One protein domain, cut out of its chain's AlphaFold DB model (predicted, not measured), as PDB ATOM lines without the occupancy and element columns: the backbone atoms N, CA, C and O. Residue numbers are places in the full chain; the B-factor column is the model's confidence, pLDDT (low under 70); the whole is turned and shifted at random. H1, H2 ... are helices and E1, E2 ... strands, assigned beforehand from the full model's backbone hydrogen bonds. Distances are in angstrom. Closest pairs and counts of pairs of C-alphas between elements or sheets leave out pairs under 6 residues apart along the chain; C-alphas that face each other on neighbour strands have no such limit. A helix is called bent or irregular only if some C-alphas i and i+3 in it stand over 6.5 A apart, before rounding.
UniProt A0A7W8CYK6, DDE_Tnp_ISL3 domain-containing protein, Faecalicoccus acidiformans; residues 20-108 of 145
ATOM      1  N   LYS A  20      -0.930 -43.402 -11.724       89.12
ATOM      2  CA  LYS A  20      -2.022 -42.521 -12.162       89.12
ATOM      3  C   LYS A  20      -3.133 -42.452 -11.127       89.12
ATOM      4  O   LYS A  20      -3.656 -41.378 -10.847       89.12
ATOM      5  N   ASN A  21      -3.502 -43.595 -10.550       90.38
ATOM      6  CA  ASN A  21      -4.482 -43.603  -9.470       90.38
ATOM      7  C   ASN A  21      -3.921 -42.946  -8.200       90.38
ATOM      8  O   ASN A  21      -4.664 -42.256  -7.511       90.38
ATOM      9  N   ALA A  22      -2.626 -43.109  -7.904       89.12
ATOM     10  CA  ALA A  22      -1.991 -42.430  -6.772       89.12
ATOM     11  C   ALA A  22      -1.993 -40.898  -6.929       89.12
ATOM     12  O   ALA A  22      -2.353 -40.200  -5.986       89.12
ATOM     13  N   GLU A  23      -1.651 -40.394  -8.116       94.38
ATOM     14  CA  GLU A  23      -1.708 -38.971  -8.474       94.38
ATOM     15  C   GLU A  23      -3.128 -38.419  -8.318       94.38
ATOM     16  O   GLU A  23      -3.357 -37.518  -7.516       94.38
ATOM     17  N   LYS A  24      -4.118 -39.063  -8.948       95.31
ATOM     18  CA  LYS A  24      -5.520 -38.645  -8.839       95.31
ATOM     19  C   LYS A  24      -6.017 -38.600  -7.388       95.31
ATOM     20  O   LYS A  24      -6.733 -37.685  -6.996       95.31
ATOM     21  N   ARG A  25      -5.659 -39.601  -6.580       94.06
ATOM     22  CA  ARG A  25      -6.032 -39.655  -5.157       94.06
ATOM     23  C   ARG A  25      -5.359 -38.559  -4.339       94.06
ATOM     24  O   ARG A  25      -5.944 -38.102  -3.360       94.06
ATOM     25  N   LEU A  26      -4.140 -38.166  -4.706       95.62
ATOM     26  CA  LEU A  26      -3.437 -37.063  -4.068       95.62
ATOM     27  C   LEU A  26      -4.109 -35.724  -4.393       95.62
ATOM     28  O   LEU A  26      -4.292 -34.930  -3.474       95.62
ATOM     29  N   ASP A  27      -4.535 -35.513  -5.638       97.06
ATOM     30  CA  ASP A  27      -5.305 -34.328  -6.037       97.06
ATOM     31  C   ASP A  27      -6.622 -34.224  -5.256       97.06
ATOM     32  O   ASP A  27      -6.875 -33.212  -4.604       97.06
ATOM     33  N   GLU A  28      -7.402 -35.313  -5.210       97.19
ATOM     34  CA  GLU A  28      -8.640 -35.390  -4.414       97.19
ATOM     35  C   GLU A  28      -8.388 -35.020  -2.939       97.19
ATOM     36  O   GLU A  28      -9.179 -34.316  -2.312       97.19
ATOM     37  N   LEU A  29      -7.270 -35.478  -2.369       96.69
ATOM     38  CA  LEU A  29      -6.898 -35.200  -0.983       96.69
ATOM     39  C   LEU A  29      -6.482 -33.736  -0.770       96.69
ATOM     40  O   LEU A  29      -6.819 -33.145   0.258       96.69
ATOM     41  N   ILE A  30      -5.745 -33.154  -1.718       97.38
ATOM     42  CA  ILE A  30      -5.341 -31.744  -1.688       97.38
ATOM     43  C   ILE A  30      -6.573 -30.843  -1.681       97.38
ATOM     44  O   ILE A  30      -6.618 -29.906  -0.880       97.38
ATOM     45  N   ASP A  31      -7.560 -31.143  -2.524       97.44
ATOM     46  CA  ASP A  31      -8.804 -30.377  -2.609       97.44
ATOM     47  C   ASP A  31      -9.568 -30.433  -1.283       97.44
ATOM     48  O   ASP A  31      -9.883 -29.390  -0.712       97.44
ATOM     49  N   ILE A  32      -9.727 -31.626  -0.696       97.19
ATOM     50  CA  ILE A  32     -10.358 -31.795   0.625       97.19
ATOM     51  C   ILE A  32      -9.665 -30.937   1.694       97.19
ATOM     52  O   ILE A  32     -10.335 -30.272   2.485       97.19
ATOM     53  N   TYR A  33      -8.330 -30.945   1.747       96.94
ATOM     54  CA  TYR A  33      -7.587 -30.167   2.743       96.94
ATOM     55  C   TYR A  33      -7.663 -28.656   2.510       96.94
ATOM     56  O   TYR A  33      -7.684 -27.897   3.481       96.94
ATOM     57  N   LYS A  34      -7.719 -28.204   1.255       94.88
ATOM     58  CA  LYS A  34      -7.864 -26.780   0.920       94.88
ATOM     59  C   LYS A  34      -9.267 -26.260   1.205       94.88
ATOM     60  O   LYS A  34      -9.388 -25.151   1.720       94.88
ATOM     61  N   ASP A  35     -10.284 -27.074   0.943       95.88
ATOM     62  CA  ASP A  35     -11.690 -26.749   1.194       95.88
ATOM     63  C   ASP A  35     -12.044 -26.782   2.691       95.88
ATOM     64  O   ASP A  35     -13.079 -26.259   3.113       95.88
ATOM     65  N   CYS A  36     -11.182 -27.360   3.535       93.56
ATOM     66  CA  CYS A  36     -11.341 -27.273   4.980       93.56
ATOM     67  C   CYS A  36     -11.240 -25.813   5.449       93.56
ATOM     68  O   CYS A  36     -10.204 -25.171   5.304       93.56
ATOM     69  N   ASN A  37     -12.261 -25.322   6.156       92.44
ATOM     70  CA  ASN A  37     -12.269 -23.978   6.752       92.44
ATOM     71  C   ASN A  37     -11.392 -23.855   8.025       92.44
ATOM     72  O   ASN A  37     -11.694 -23.084   8.936       92.44
ATOM     73  N   ILE A  38     -10.339 -24.668   8.134       96.81
ATOM     74  CA  ILE A  38      -9.417 -24.693   9.271       96.81
ATOM     75  C   ILE A  38      -8.019 -24.368   8.730       96.81
ATOM     76  O   ILE A  38      -7.474 -25.177   7.975       96.81
ATOM     77  N   PRO A  39      -7.395 -23.252   9.157       95.75
ATOM     78  CA  PRO A  39      -6.145 -22.760   8.573       95.75
ATOM     79  C   PRO A  39      -5.019 -23.796   8.501       95.75
ATOM     80  O   PRO A  39      -4.345 -23.896   7.482       95.75
ATOM     81  N   ILE A  40      -4.856 -24.623   9.541       96.88
ATOM     82  CA  ILE A  40      -3.816 -25.662   9.578       96.88
ATOM     83  C   ILE A  40      -3.965 -26.692   8.450       96.88
ATOM     84  O   ILE A  40      -2.969 -27.171   7.913       96.88
ATOM     85  N   PHE A  41      -5.199 -27.028   8.069       97.12
ATOM     86  CA  PHE A  41      -5.472 -27.982   6.999       97.12
ATOM     87  C   PHE A  41      -5.298 -27.341   5.629       97.12
ATOM     88  O   PHE A  41      -4.693 -27.957   4.755       97.12
ATOM     89  N   THR A  42      -5.704 -26.083   5.470       96.19
ATOM     90  CA  THR A  42      -5.448 -25.327   4.242       96.19
ATOM     91  C   THR A  42      -3.945 -25.170   3.990       96.19
ATOM     92  O   THR A  42      -3.467 -25.433   2.887       96.19
ATOM     93  N   GLU A  43      -3.168 -24.808   5.018       96.75
ATOM     94  CA  GLU A  43      -1.701 -24.734   4.950       96.75
ATOM     95  C   GLU A  43      -1.082 -26.088   4.590       96.75
ATOM     96  O   GLU A  43      -0.180 -26.161   3.750       96.75
ATOM     97  N   PHE A  44      -1.597 -27.171   5.176       97.00
ATOM     98  CA  PHE A  44      -1.167 -28.522   4.844       97.00
ATOM     99  C   PHE A  44      -1.473 -28.884   3.382       97.00
ATOM    100  O   PHE A  44      -0.594 -29.391   2.688       97.00
ATOM    101  N   GLY A  45      -2.659 -28.549   2.867       97.12
ATOM    102  CA  GLY A  45      -3.013 -28.729   1.455       97.12
ATOM    103  C   GLY A  45      -2.103 -27.940   0.504       97.12
ATOM    104  O   GLY A  45      -1.672 -28.456  -0.534       97.12
ATOM    105  N   CYS A  46      -1.724 -26.712   0.873       96.25
ATOM    106  CA  CYS A  46      -0.721 -25.926   0.146       96.25
ATOM    107  C   CYS A  46       0.660 -26.601   0.149       96.25
ATOM    108  O   CYS A  46       1.348 -26.610  -0.874       96.25
ATOM    109  N   LEU A  47       1.062 -27.204   1.271       97.12
ATOM    110  CA  LEU A  47       2.312 -27.955   1.376       97.12
ATOM    111  C   LEU A  47       2.294 -29.205   0.487       97.12
ATOM    112  O   LEU A  47       3.255 -29.437  -0.245       97.12
ATOM    113  N   LEU A  48       1.196 -29.966   0.494       97.31
ATOM    114  CA  LEU A  48       1.011 -31.115  -0.395       97.31
ATOM    115  C   LEU A  48       1.087 -30.705  -1.869       97.31
ATOM    116  O   LEU A  48       1.784 -31.355  -2.640       97.31
ATOM    117  N   THR A  49       0.468 -29.578  -2.236       97.25
ATOM    118  CA  THR A  49       0.551 -29.020  -3.599       97.25
ATOM    119  C   THR A  49       1.996 -28.698  -3.983       97.25
ATOM    120  O   THR A  49       2.445 -29.027  -5.076       97.25
ATOM    121  N   ARG A  50       2.764 -28.080  -3.075       97.88
ATOM    122  CA  ARG A  50       4.167 -27.708  -3.324       97.88
ATOM    123  C   ARG A  50       5.068 -28.916  -3.586       97.88
ATOM    124  O   ARG A  50       6.015 -28.805  -4.359       97.88
ATOM    125  N   TYR A  51       4.810 -30.034  -2.912       97.44
ATOM    126  CA  TYR A  51       5.610 -31.258  -3.020       97.44
ATOM    127  C   TYR A  51       4.923 -32.358  -3.835       97.44
ATOM    128  O   TYR A  51       5.380 -33.500  -3.793       97.44
ATOM    129  N   HIS A  52       3.875 -32.017  -4.587       96.25
ATOM    130  CA  HIS A  52       3.013 -32.952  -5.305       96.25
ATOM    131  C   HIS A  52       3.814 -33.999  -6.091       96.25
ATOM    132  O   HIS A  52       3.792 -35.183  -5.755       96.25
ATOM    133  N   ASP A  53       4.642 -33.554  -7.038       94.25
ATOM    134  CA  ASP A  53       5.412 -34.452  -7.905       94.25
ATOM    135  C   ASP A  53       6.399 -35.317  -7.115       94.25
ATOM    136  O   ASP A  53       6.644 -36.472  -7.450       94.25
ATOM    137  N   SER A  54       6.968 -34.783  -6.029       93.31
ATOM    138  CA  SER A  54       7.877 -35.542  -5.160       93.31
ATOM    139  C   SER A  54       7.144 -36.665  -4.427       93.31
ATOM    140  O   SER A  54       7.682 -37.762  -4.275       93.31
ATOM    141  N   ILE A  55       5.907 -36.405  -3.997       92.69
ATOM    142  CA  ILE A  55       5.046 -37.388  -3.339       92.69
ATOM    143  C   ILE A  55       4.609 -38.449  -4.352       92.69
ATOM    144  O   ILE A  55       4.767 -39.634  -4.065       92.69
ATOM    145  N   VAL A  56       4.152 -38.058  -5.546       92.06
ATOM    146  CA  VAL A  56       3.788 -38.993  -6.628       92.06
ATOM    147  C   VAL A  56       4.978 -39.887  -6.989       92.06
ATOM    148  O   VAL A  56       4.867 -41.113  -6.979       92.06
ATOM    149  N   ASN A  57       6.164 -39.303  -7.168       89.25
ATOM    150  CA  ASN A  57       7.388 -40.049  -7.463       89.25
ATOM    151  C   ASN A  57       7.803 -41.019  -6.343       89.25
ATOM    152  O   ASN A  57       8.461 -42.024  -6.615       89.25
ATOM    153  N   SER A  58       7.399 -40.777  -5.092       87.38
ATOM    154  CA  SER A  58       7.679 -41.696  -3.978       87.38
ATOM    155  C   SER A  58       6.946 -43.041  -4.097       87.38
ATOM    156  O   SER A  58       7.332 -44.013  -3.441       87.38
ATOM    157  N   PHE A  59       5.913 -43.128  -4.946       85.94
ATOM    158  CA  PHE A  59       5.192 -44.369  -5.237       85.94
ATOM    159  C   PHE A  59       5.852 -45.217  -6.335       85.94
ATOM    160  O   PHE A  59       5.416 -46.344  -6.566       85.94
ATOM    161  N   ILE A  60       6.921 -44.730  -6.976       85.69
ATOM    162  CA  ILE A  60       7.638 -45.473  -8.017       85.69
ATOM    163  C   ILE A  60       8.355 -46.688  -7.411       85.69
ATOM    164  O   ILE A  60       9.108 -46.591  -6.438       85.69
ATOM    165  N   TYR A  61       8.157 -47.847  -8.038       83.69
ATOM    166  CA  TYR A  61       8.876 -49.076  -7.721       83.69
ATOM    167  C   TYR A  61      10.112 -49.238  -8.607       83.69
ATOM    168  O   TYR A  61      10.058 -49.054  -9.823       83.69
ATOM    169  N   VAL A  62      11.222 -49.654  -8.003       80.38
ATOM    170  CA  VAL A  62      12.493 -49.927  -8.675       80.38
ATOM    171  C   VAL A  62      12.758 -51.433  -8.646       80.38
ATOM    172  O   VAL A  62      12.457 -52.111  -7.663       80.38
ATOM    173  N   LYS A  63      13.312 -51.976  -9.734       76.06
ATOM    174  CA  LYS A  63      13.760 -53.376  -9.778       76.06
ATOM    175  C   LYS A  63      14.981 -53.545  -8.884       76.06
ATOM    176  O   LYS A  63      15.972 -52.835  -9.067       76.06
ATOM    177  N   ASP A  64      14.921 -54.488  -7.951       69.44
ATOM    178  CA  ASP A  64      16.098 -54.838  -7.169       69.44
ATOM    179  C   ASP A  64      17.104 -55.598  -8.046       69.44
ATOM    180  O   ASP A  64      16.742 -56.535  -8.754       69.44
ATOM    181  N   LYS A  65      18.372 -55.179  -8.018       66.88
ATOM    182  CA  LYS A  65      19.456 -55.838  -8.761       66.88
ATOM    183  C   LYS A  65      19.957 -57.106  -8.060       66.88
ATOM    184  O   LYS A  65      20.638 -57.902  -8.693       66.88
ATOM    185  N   ASN A  66      19.633 -57.282  -6.775       66.50
ATOM    186  CA  ASN A  66      20.219 -58.309  -5.910       66.50
ATOM    187  C   ASN A  66      19.287 -59.507  -5.634       66.50
ATOM    188  O   ASN A  66      19.633 -60.356  -4.815       66.50
ATOM    189  N   ILE A  67      18.112 -59.583  -6.273       63.69
ATOM    190  CA  ILE A  67      17.153 -60.688  -6.099       63.69
ATOM    191  C   ILE A  67      16.946 -61.405  -7.433       63.69
ATOM    192  O   ILE A  67      16.717 -60.780  -8.464       63.69
ATOM    193  N   THR A  68      17.062 -62.733  -7.390       58.25
ATOM    194  CA  THR A  68      16.980 -63.663  -8.528       58.25
ATOM    195  C   THR A  68      15.596 -63.685  -9.182       58.25
ATOM    196  O   THR A  68      15.468 -63.969 -10.370       58.25
ATOM    197  N   GLU A  69      14.563 -63.344  -8.415       58.28
ATOM    198  CA  GLU A  69      13.220 -63.027  -8.893       58.28
ATOM    199  C   GLU A  69      13.081 -61.507  -9.017       58.28
ATOM    200  O   GLU A  69      13.578 -60.767  -8.173       58.28
ATOM    201  N   ALA A  70      12.407 -61.024 -10.063       60.03
ATOM    202  CA  ALA A  70      12.217 -59.603 -10.356       60.03
ATOM    203  C   ALA A  70      11.319 -58.891  -9.318       60.03
ATOM    204  O   ALA A  70      10.237 -58.397  -9.637       60.03
ATOM    205  N   ALA A  71      11.758 -58.837  -8.063       65.38
ATOM    206  CA  ALA A  71      11.070 -58.172  -6.979       65.38
ATOM    207  C   ALA A  71      11.160 -56.657  -7.195       65.38
ATOM    208  O   ALA A  71      12.231 -56.046  -7.150       65.38
ATOM    209  N   LEU A  72      10.006 -56.050  -7.452       71.31
ATOM    210  CA  LEU A  72       9.837 -54.606  -7.454       71.31
ATOM    211  C   LEU A  72       9.814 -54.117  -6.004       71.31
ATOM    212  O   LEU A  72       9.005 -54.579  -5.199       71.31
ATOM    213  N   ARG A  73      10.694 -53.177  -5.659       75.81
ATOM    214  CA  ARG A  73      10.750 -52.561  -4.328       75.81
ATOM    215  C   ARG A  73      10.537 -51.062  -4.431       75.81
ATOM    216  O   ARG A  73      11.137 -50.392  -5.268       75.81
ATOM    217  N   ARG A  74       9.693 -50.528  -3.552       81.88
ATOM    218  CA  ARG A  74       9.581 -49.082  -3.338       81.88
ATOM    219  C   ARG A  74      10.791 -48.607  -2.537       81.88
ATOM    220  O   ARG A  74      11.251 -49.326  -1.647       81.88
ATOM    221  N   LEU A  75      11.289 -47.406  -2.827       77.62
ATOM    222  CA  LEU A  75      12.333 -46.789  -2.011       77.62
ATOM    223  C   LEU A  75      11.791 -46.589  -0.589       77.62
ATOM    224  O   LEU A  75      10.814 -45.872  -0.382       77.62
ATOM    225  N   SER A  76      12.381 -47.274   0.388       80.12
ATOM    226  CA  SER A  76      11.949 -47.173   1.779       80.12
ATOM    227  C   SER A  76      12.627 -45.990   2.469       80.12
ATOM    228  O   SER A  76      13.803 -45.712   2.242       80.12
ATOM    229  N   ASN A  77      11.901 -45.328   3.374       84.12
ATOM    230  CA  ASN A  77      12.493 -44.349   4.293       84.12
ATOM    231  C   ASN A  77      13.282 -45.005   5.434       84.12
ATOM    232  O   ASN A  77      14.007 -44.315   6.144       84.12
ATOM    233  N   GLY A  78      13.190 -46.330   5.590       84.25
ATOM    234  CA  GLY A  78      13.815 -47.082   6.681       84.25
ATOM    235  C   GLY A  78      15.306 -46.785   6.897       84.25
ATOM    236  O   GLY A  78      15.700 -46.571   8.041       84.25
ATOM    237  N   PRO A  79      16.148 -46.696   5.847       84.06
ATOM    238  CA  PRO A  79      17.546 -46.308   6.012       84.06
ATOM    239  C   PRO A  79      17.710 -44.910   6.624       84.06
ATOM    240  O   PRO A  79      18.454 -44.749   7.589       84.06
ATOM    241  N   LEU A  80      16.983 -43.906   6.118       86.56
ATOM    242  CA  LEU A  80      17.029 -42.533   6.641       86.56
ATOM    243  C   LEU A  80      16.487 -42.445   8.073       86.56
ATOM    244  O   LEU A  80      17.058 -41.752   8.913       86.56
ATOM    245  N   GLU A  81      15.414 -43.174   8.374       86.56
ATOM    246  CA  GLU A  81      14.853 -43.269   9.723       86.56
ATOM    247  C   GLU A  81      15.838 -43.920  10.698       86.56
ATOM    248  O   GLU A  81      16.041 -43.410  11.800       86.56
ATOM    249  N   SER A  82      16.519 -44.988  10.276       86.00
ATOM    250  CA  SER A  82      17.573 -45.637  11.059       86.00
ATOM    251  C   SER A  82      18.713 -44.666  11.384       86.00
ATOM    252  O   SER A  82      19.115 -44.547  12.545       86.00
ATOM    253  N   PHE A  83      19.154 -43.878  10.397       84.75
ATOM    254  CA  PHE A  83      20.153 -42.832  10.619       84.75
ATOM    255  C   PHE A  83      19.677 -41.755  11.600       84.75
ATOM    256  O   PHE A  83      20.453 -41.338  12.457       84.75
ATOM    257  N   ASN A  84      18.414 -41.325  11.529       88.06
ATOM    258  CA  ASN A  84      17.865 -40.298  12.425       88.06
ATOM    259  C   ASN A  84      17.606 -40.810  13.851       88.06
ATOM    260  O   ASN A  84      17.700 -40.045  14.820       88.06
ATOM    261  N   ASN A  85      17.332 -42.106  14.006       88.56
ATOM    262  CA  ASN A  85      17.128 -42.730  15.308       88.56
ATOM    263  C   ASN A  85      18.388 -42.676  16.175       88.56
ATOM    264  O   ASN A  85      18.289 -42.459  17.382       88.56
ATOM    265  N   PHE A  86      19.573 -42.798  15.576       84.00
ATOM    266  CA  PHE A  86      20.822 -42.854  16.329       84.00
ATOM    267  C   PHE A  86      21.143 -41.548  17.096       84.00
ATOM    268  O   PHE A  86      21.300 -41.598  18.322       84.00
ATOM    269  N   PRO A  87      21.168 -40.353  16.466       82.94
ATOM    270  CA  PRO A  87      21.322 -39.093  17.191       82.94
ATOM    271  C   PRO A  87      20.204 -38.842  18.208       82.94
ATOM    272  O   PRO A  87      20.463 -38.287  19.279       82.94
ATOM    273  N   SER A  88      18.967 -39.244  17.893       85.75
ATOM    274  CA  SER A  88      17.830 -39.069  18.800       85.75
ATOM    275  C   SER A  88      17.982 -39.908  20.072       85.75
ATOM    276  O   SER A  88      17.812 -39.382  21.175       85.75
ATOM    277  N   ALA A  89      18.391 -41.173  19.933       85.88
ATOM    278  CA  ALA A  89      18.672 -42.068  21.051       85.88
ATOM    279  C   ALA A  89      19.829 -41.549  21.918       85.88
ATOM    280  O   ALA A  89      19.706 -41.480  23.142       85.88
ATOM    281  N   LEU A  90      20.924 -41.090  21.299       82.50
ATOM    282  CA  LEU A  90      22.059 -40.538  22.040       82.50
ATOM    283  C   LEU A  90      21.671 -39.284  22.836       82.50
ATOM    284  O   LEU A  90      22.063 -39.143  23.994       82.50
ATOM    285  N   ARG A  91      20.877 -38.390  22.236       83.69
ATOM    286  CA  ARG A  91      20.343 -37.199  22.912       83.69
ATOM    287  C   ARG A  91      19.463 -37.573  24.106       83.69
ATOM    288  O   ARG A  91      19.537 -36.905  25.138       83.69
ATOM    289  N   ALA A  92      18.631 -38.605  23.970       85.50
ATOM    290  CA  ALA A  92      17.786 -39.088  25.059       85.50
ATOM    291  C   ALA A  92      18.636 -39.634  26.218       85.50
ATOM    292  O   ALA A  92      18.425 -39.247  27.366       85.50
ATOM    293  N   GLN A  93      19.654 -40.446  25.918       81.62
ATOM    294  CA  GLN A  93      20.546 -41.023  26.926       81.62
ATOM    295  C   GLN A  93      21.478 -39.991  27.581       81.62
ATOM    296  O   GLN A  93      21.905 -40.175  28.720       81.62
ATOM    297  N   SER A  94      21.803 -38.895  26.890       78.31
ATOM    298  CA  SER A  94      22.672 -37.846  27.430       78.31
ATOM    299  C   SER A  94      21.956 -36.860  28.360       78.31
ATOM    300  O   SER A  94      22.633 -36.030  28.964       78.31
ATOM    301  N   HIS A  95      20.620 -36.926  28.481       79.56
ATOM    302  CA  HIS A  95      19.794 -35.964  29.231       79.56
ATOM    303  C   HIS A  95      20.107 -34.493  28.888       79.56
ATOM    304  O   HIS A  95      20.124 -33.618  29.754       79.56
ATOM    305  N   GLY A  96      20.362 -34.218  27.606       77.81
ATOM    306  CA  GLY A  96      20.738 -32.895  27.105       77.81
ATOM    307  C   GLY A  96      22.157 -32.840  26.540       77.81
ATOM    308  O   GLY A  96      22.980 -33.733  26.743       77.81
ATOM    309  N   ILE A  97      22.437 -31.796  25.760       80.88
ATOM    310  CA  ILE A  97      23.715 -31.597  25.071       80.88
ATOM    311  C   ILE A  97      24.176 -30.171  25.359       80.88
ATOM    312  O   ILE A  97      23.568 -29.215  24.895       80.88
ATOM    313  N   SER A  98      25.257 -30.024  26.124       82.12
ATOM    314  CA  SER A  98      25.830 -28.711  26.464       82.12
ATOM    315  C   SER A  98      26.981 -28.294  25.547       82.12
ATOM    316  O   SER A  98      27.306 -27.115  25.453       82.12
ATOM    317  N   ASN A  99      27.620 -29.249  24.866       84.94
ATOM    318  CA  ASN A  99      28.758 -29.000  23.988       84.94
ATOM    319  C   ASN A  99      28.573 -29.736  22.658       84.94
ATOM    320  O   ASN A  99      28.760 -30.954  22.578       84.94
ATOM    321  N   PHE A 100      28.229 -28.977  21.614       84.75
ATOM    322  CA  PHE A 100      27.985 -29.515  20.278       84.75
ATOM    323  C   PHE A 100      29.201 -30.265  19.721       84.75
ATOM    324  O   PHE A 100      29.065 -31.400  19.275       84.75
ATOM    325  N   GLN A 101      30.399 -29.678  19.812       86.12
ATOM    326  CA  GLN A 101      31.617 -30.268  19.250       86.12
ATOM    327  C   GLN A 101      31.962 -31.607  19.907       86.12
ATOM    328  O   GLN A 101      32.336 -32.570  19.236       86.12
ATOM    329  N   PHE A 102      31.808 -31.686  21.229       82.88
ATOM    330  CA  PHE A 102      32.018 -32.921  21.973       82.88
ATOM    331  C   PHE A 102      30.998 -33.999  21.588       82.88
ATOM    332  O   PHE A 102      31.382 -35.143  21.348       82.88
ATOM    333  N   ASN A 103      29.717 -33.632  21.481       84.25
ATOM    334  CA  ASN A 103      28.665 -34.577  21.122       84.25
ATOM    335  C   ASN A 103      28.797 -35.075  19.676       84.25
ATOM    336  O   ASN A 103      28.745 -36.277  19.433       84.25
ATOM    337  N   ARG A 104      29.079 -34.173  18.729       87.56
ATOM    338  CA  ARG A 104      29.378 -34.516  17.332       87.56
ATOM    339  C   ARG A 104      30.517 -35.530  17.243       87.56
ATOM    340  O   ARG A 104      30.387 -36.533  16.553       87.56
ATOM    341  N   ASN A 105      31.617 -35.299  17.959       86.44
ATOM    342  CA  ASN A 105      32.754 -36.219  17.947       86.44
ATOM    343  C   ASN A 105      32.409 -37.591  18.546       86.44
ATOM    344  O   ASN A 105      32.927 -38.593  18.069       86.44
ATOM    345  N   ARG A 106      31.522 -37.656  19.551       82.44
ATOM    346  CA  ARG A 106      31.027 -38.929  20.098       82.44
ATOM    347  C   ARG A 106      30.140 -39.687  19.119       82.44
ATOM    348  O   ARG A 106      30.332 -40.886  18.967       82.44
ATOM    349  N   ILE A 107      29.220 -38.995  18.446       84.50
ATOM    350  CA  ILE A 107      28.370 -39.585  17.401       84.50
ATOM    351  C   ILE A 107      29.247 -40.177  16.295       84.50
ATOM    352  O   ILE A 107      29.115 -41.348  15.965       84.50
ATOM    353  N   LEU A 108      30.196 -39.388  15.780       85.69
ATOM    354  CA  LEU A 108      31.121 -39.832  14.734       85.69
ATOM    355  C   LEU A 108      32.016 -40.991  15.179       85.69
ATOM    356  O   LEU A 108      32.394 -41.810  14.352       85.69
TER     357      LEU A 108
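This is residues 20 to 108 of the 145 residues of the protein "DDE_Tnp_ISL3 domain-containing protein" of Faecalicoccus acidiformans (UniProt A0A7W8CYK6). The model is an open, flat V: one arm is a helical layer in which H2 and then H3 pack along H1, and the other arm is the long helix H4, with H5 folding back near it at a steep tilt. The small strand hairpin of E1 and E2 lies between the two arms along the chain. The printed part has 89 residues, with five named helices and two named strands in the order H1, H2, H3, E1, E2, H4, H5; the sheet is E1 - E2, antiparallel, and the class is mostly helix. The whole is extended, with a radius of gyration of the C-alphas of 19.8 A and spans of 50 by 48 by 17 A.

H1, residues 20 to 35, begins at C-alpha 20 (-2.022, -42.521, -12.162) and is 22.8 A long. H2, residues 39 to 50, is 16.5 A long, and H3, residues 52 to 57, 8.6 A. E1 is residues 61 to 63 and E2 residues 72 to 74. H4, residues 78 to 93, begins at C-alpha 78 (13.815, -47.082, 6.681) and is 22.2 A long; it is neither bent nor irregular, but only just: C-alphas 84 and 87 are 6.0 A apart. H5, residues 100 to 108, is 12.1 A long and ends at C-alpha 108 (31.121, -39.832, 14.734).

H1 and H2 form a helical hairpin and touch, with residues 29 to 35 of H1 alone; the closest C-alphas, of Lys 34 and Thr 42, are 4.4 A apart. They run opposite ways at a shallow tilt of 31 degrees. H1 touches H3 with residues 22 to 26 alone, the closest C-alphas being those of Glu 23 and Val 56, 5.8 A apart, at a shallow tilt of 26 degrees, opposite ways. H2 and H3 meet only through their link. E1 and E2 form an antiparallel hairpin with 135 degrees between their directions; N 62 and O 73 are 2.8 A apart and N 73 and O 62 2.9 A, within hydrogen-bond range. H4 is apart from H1, H2 and H3. H4 and H5 are close but not clearly touching, the closest C-alphas, of Pro 87 and Ile 107, being 7.1 A apart; they run opposite ways at a steep tilt of 51 degrees. In H1, H2, H3 and H5 every O i to N i+4 pair is within hydrogen-bond range; in H4, 10 of 12 are.

The two C-alphas farthest apart are those of Asn 37 and Thr 68, at 51.6 A. Residues 78 to 85, which belong to H4, stand free, and so do residues 95 to 102, of which 100 to 102 belong to H5. The printed part has no cut, and no link between named elements is long. The mean pLDDT of the printed part is 86.6; residues 64 to 71, in the link from E1 to E2, are under 70.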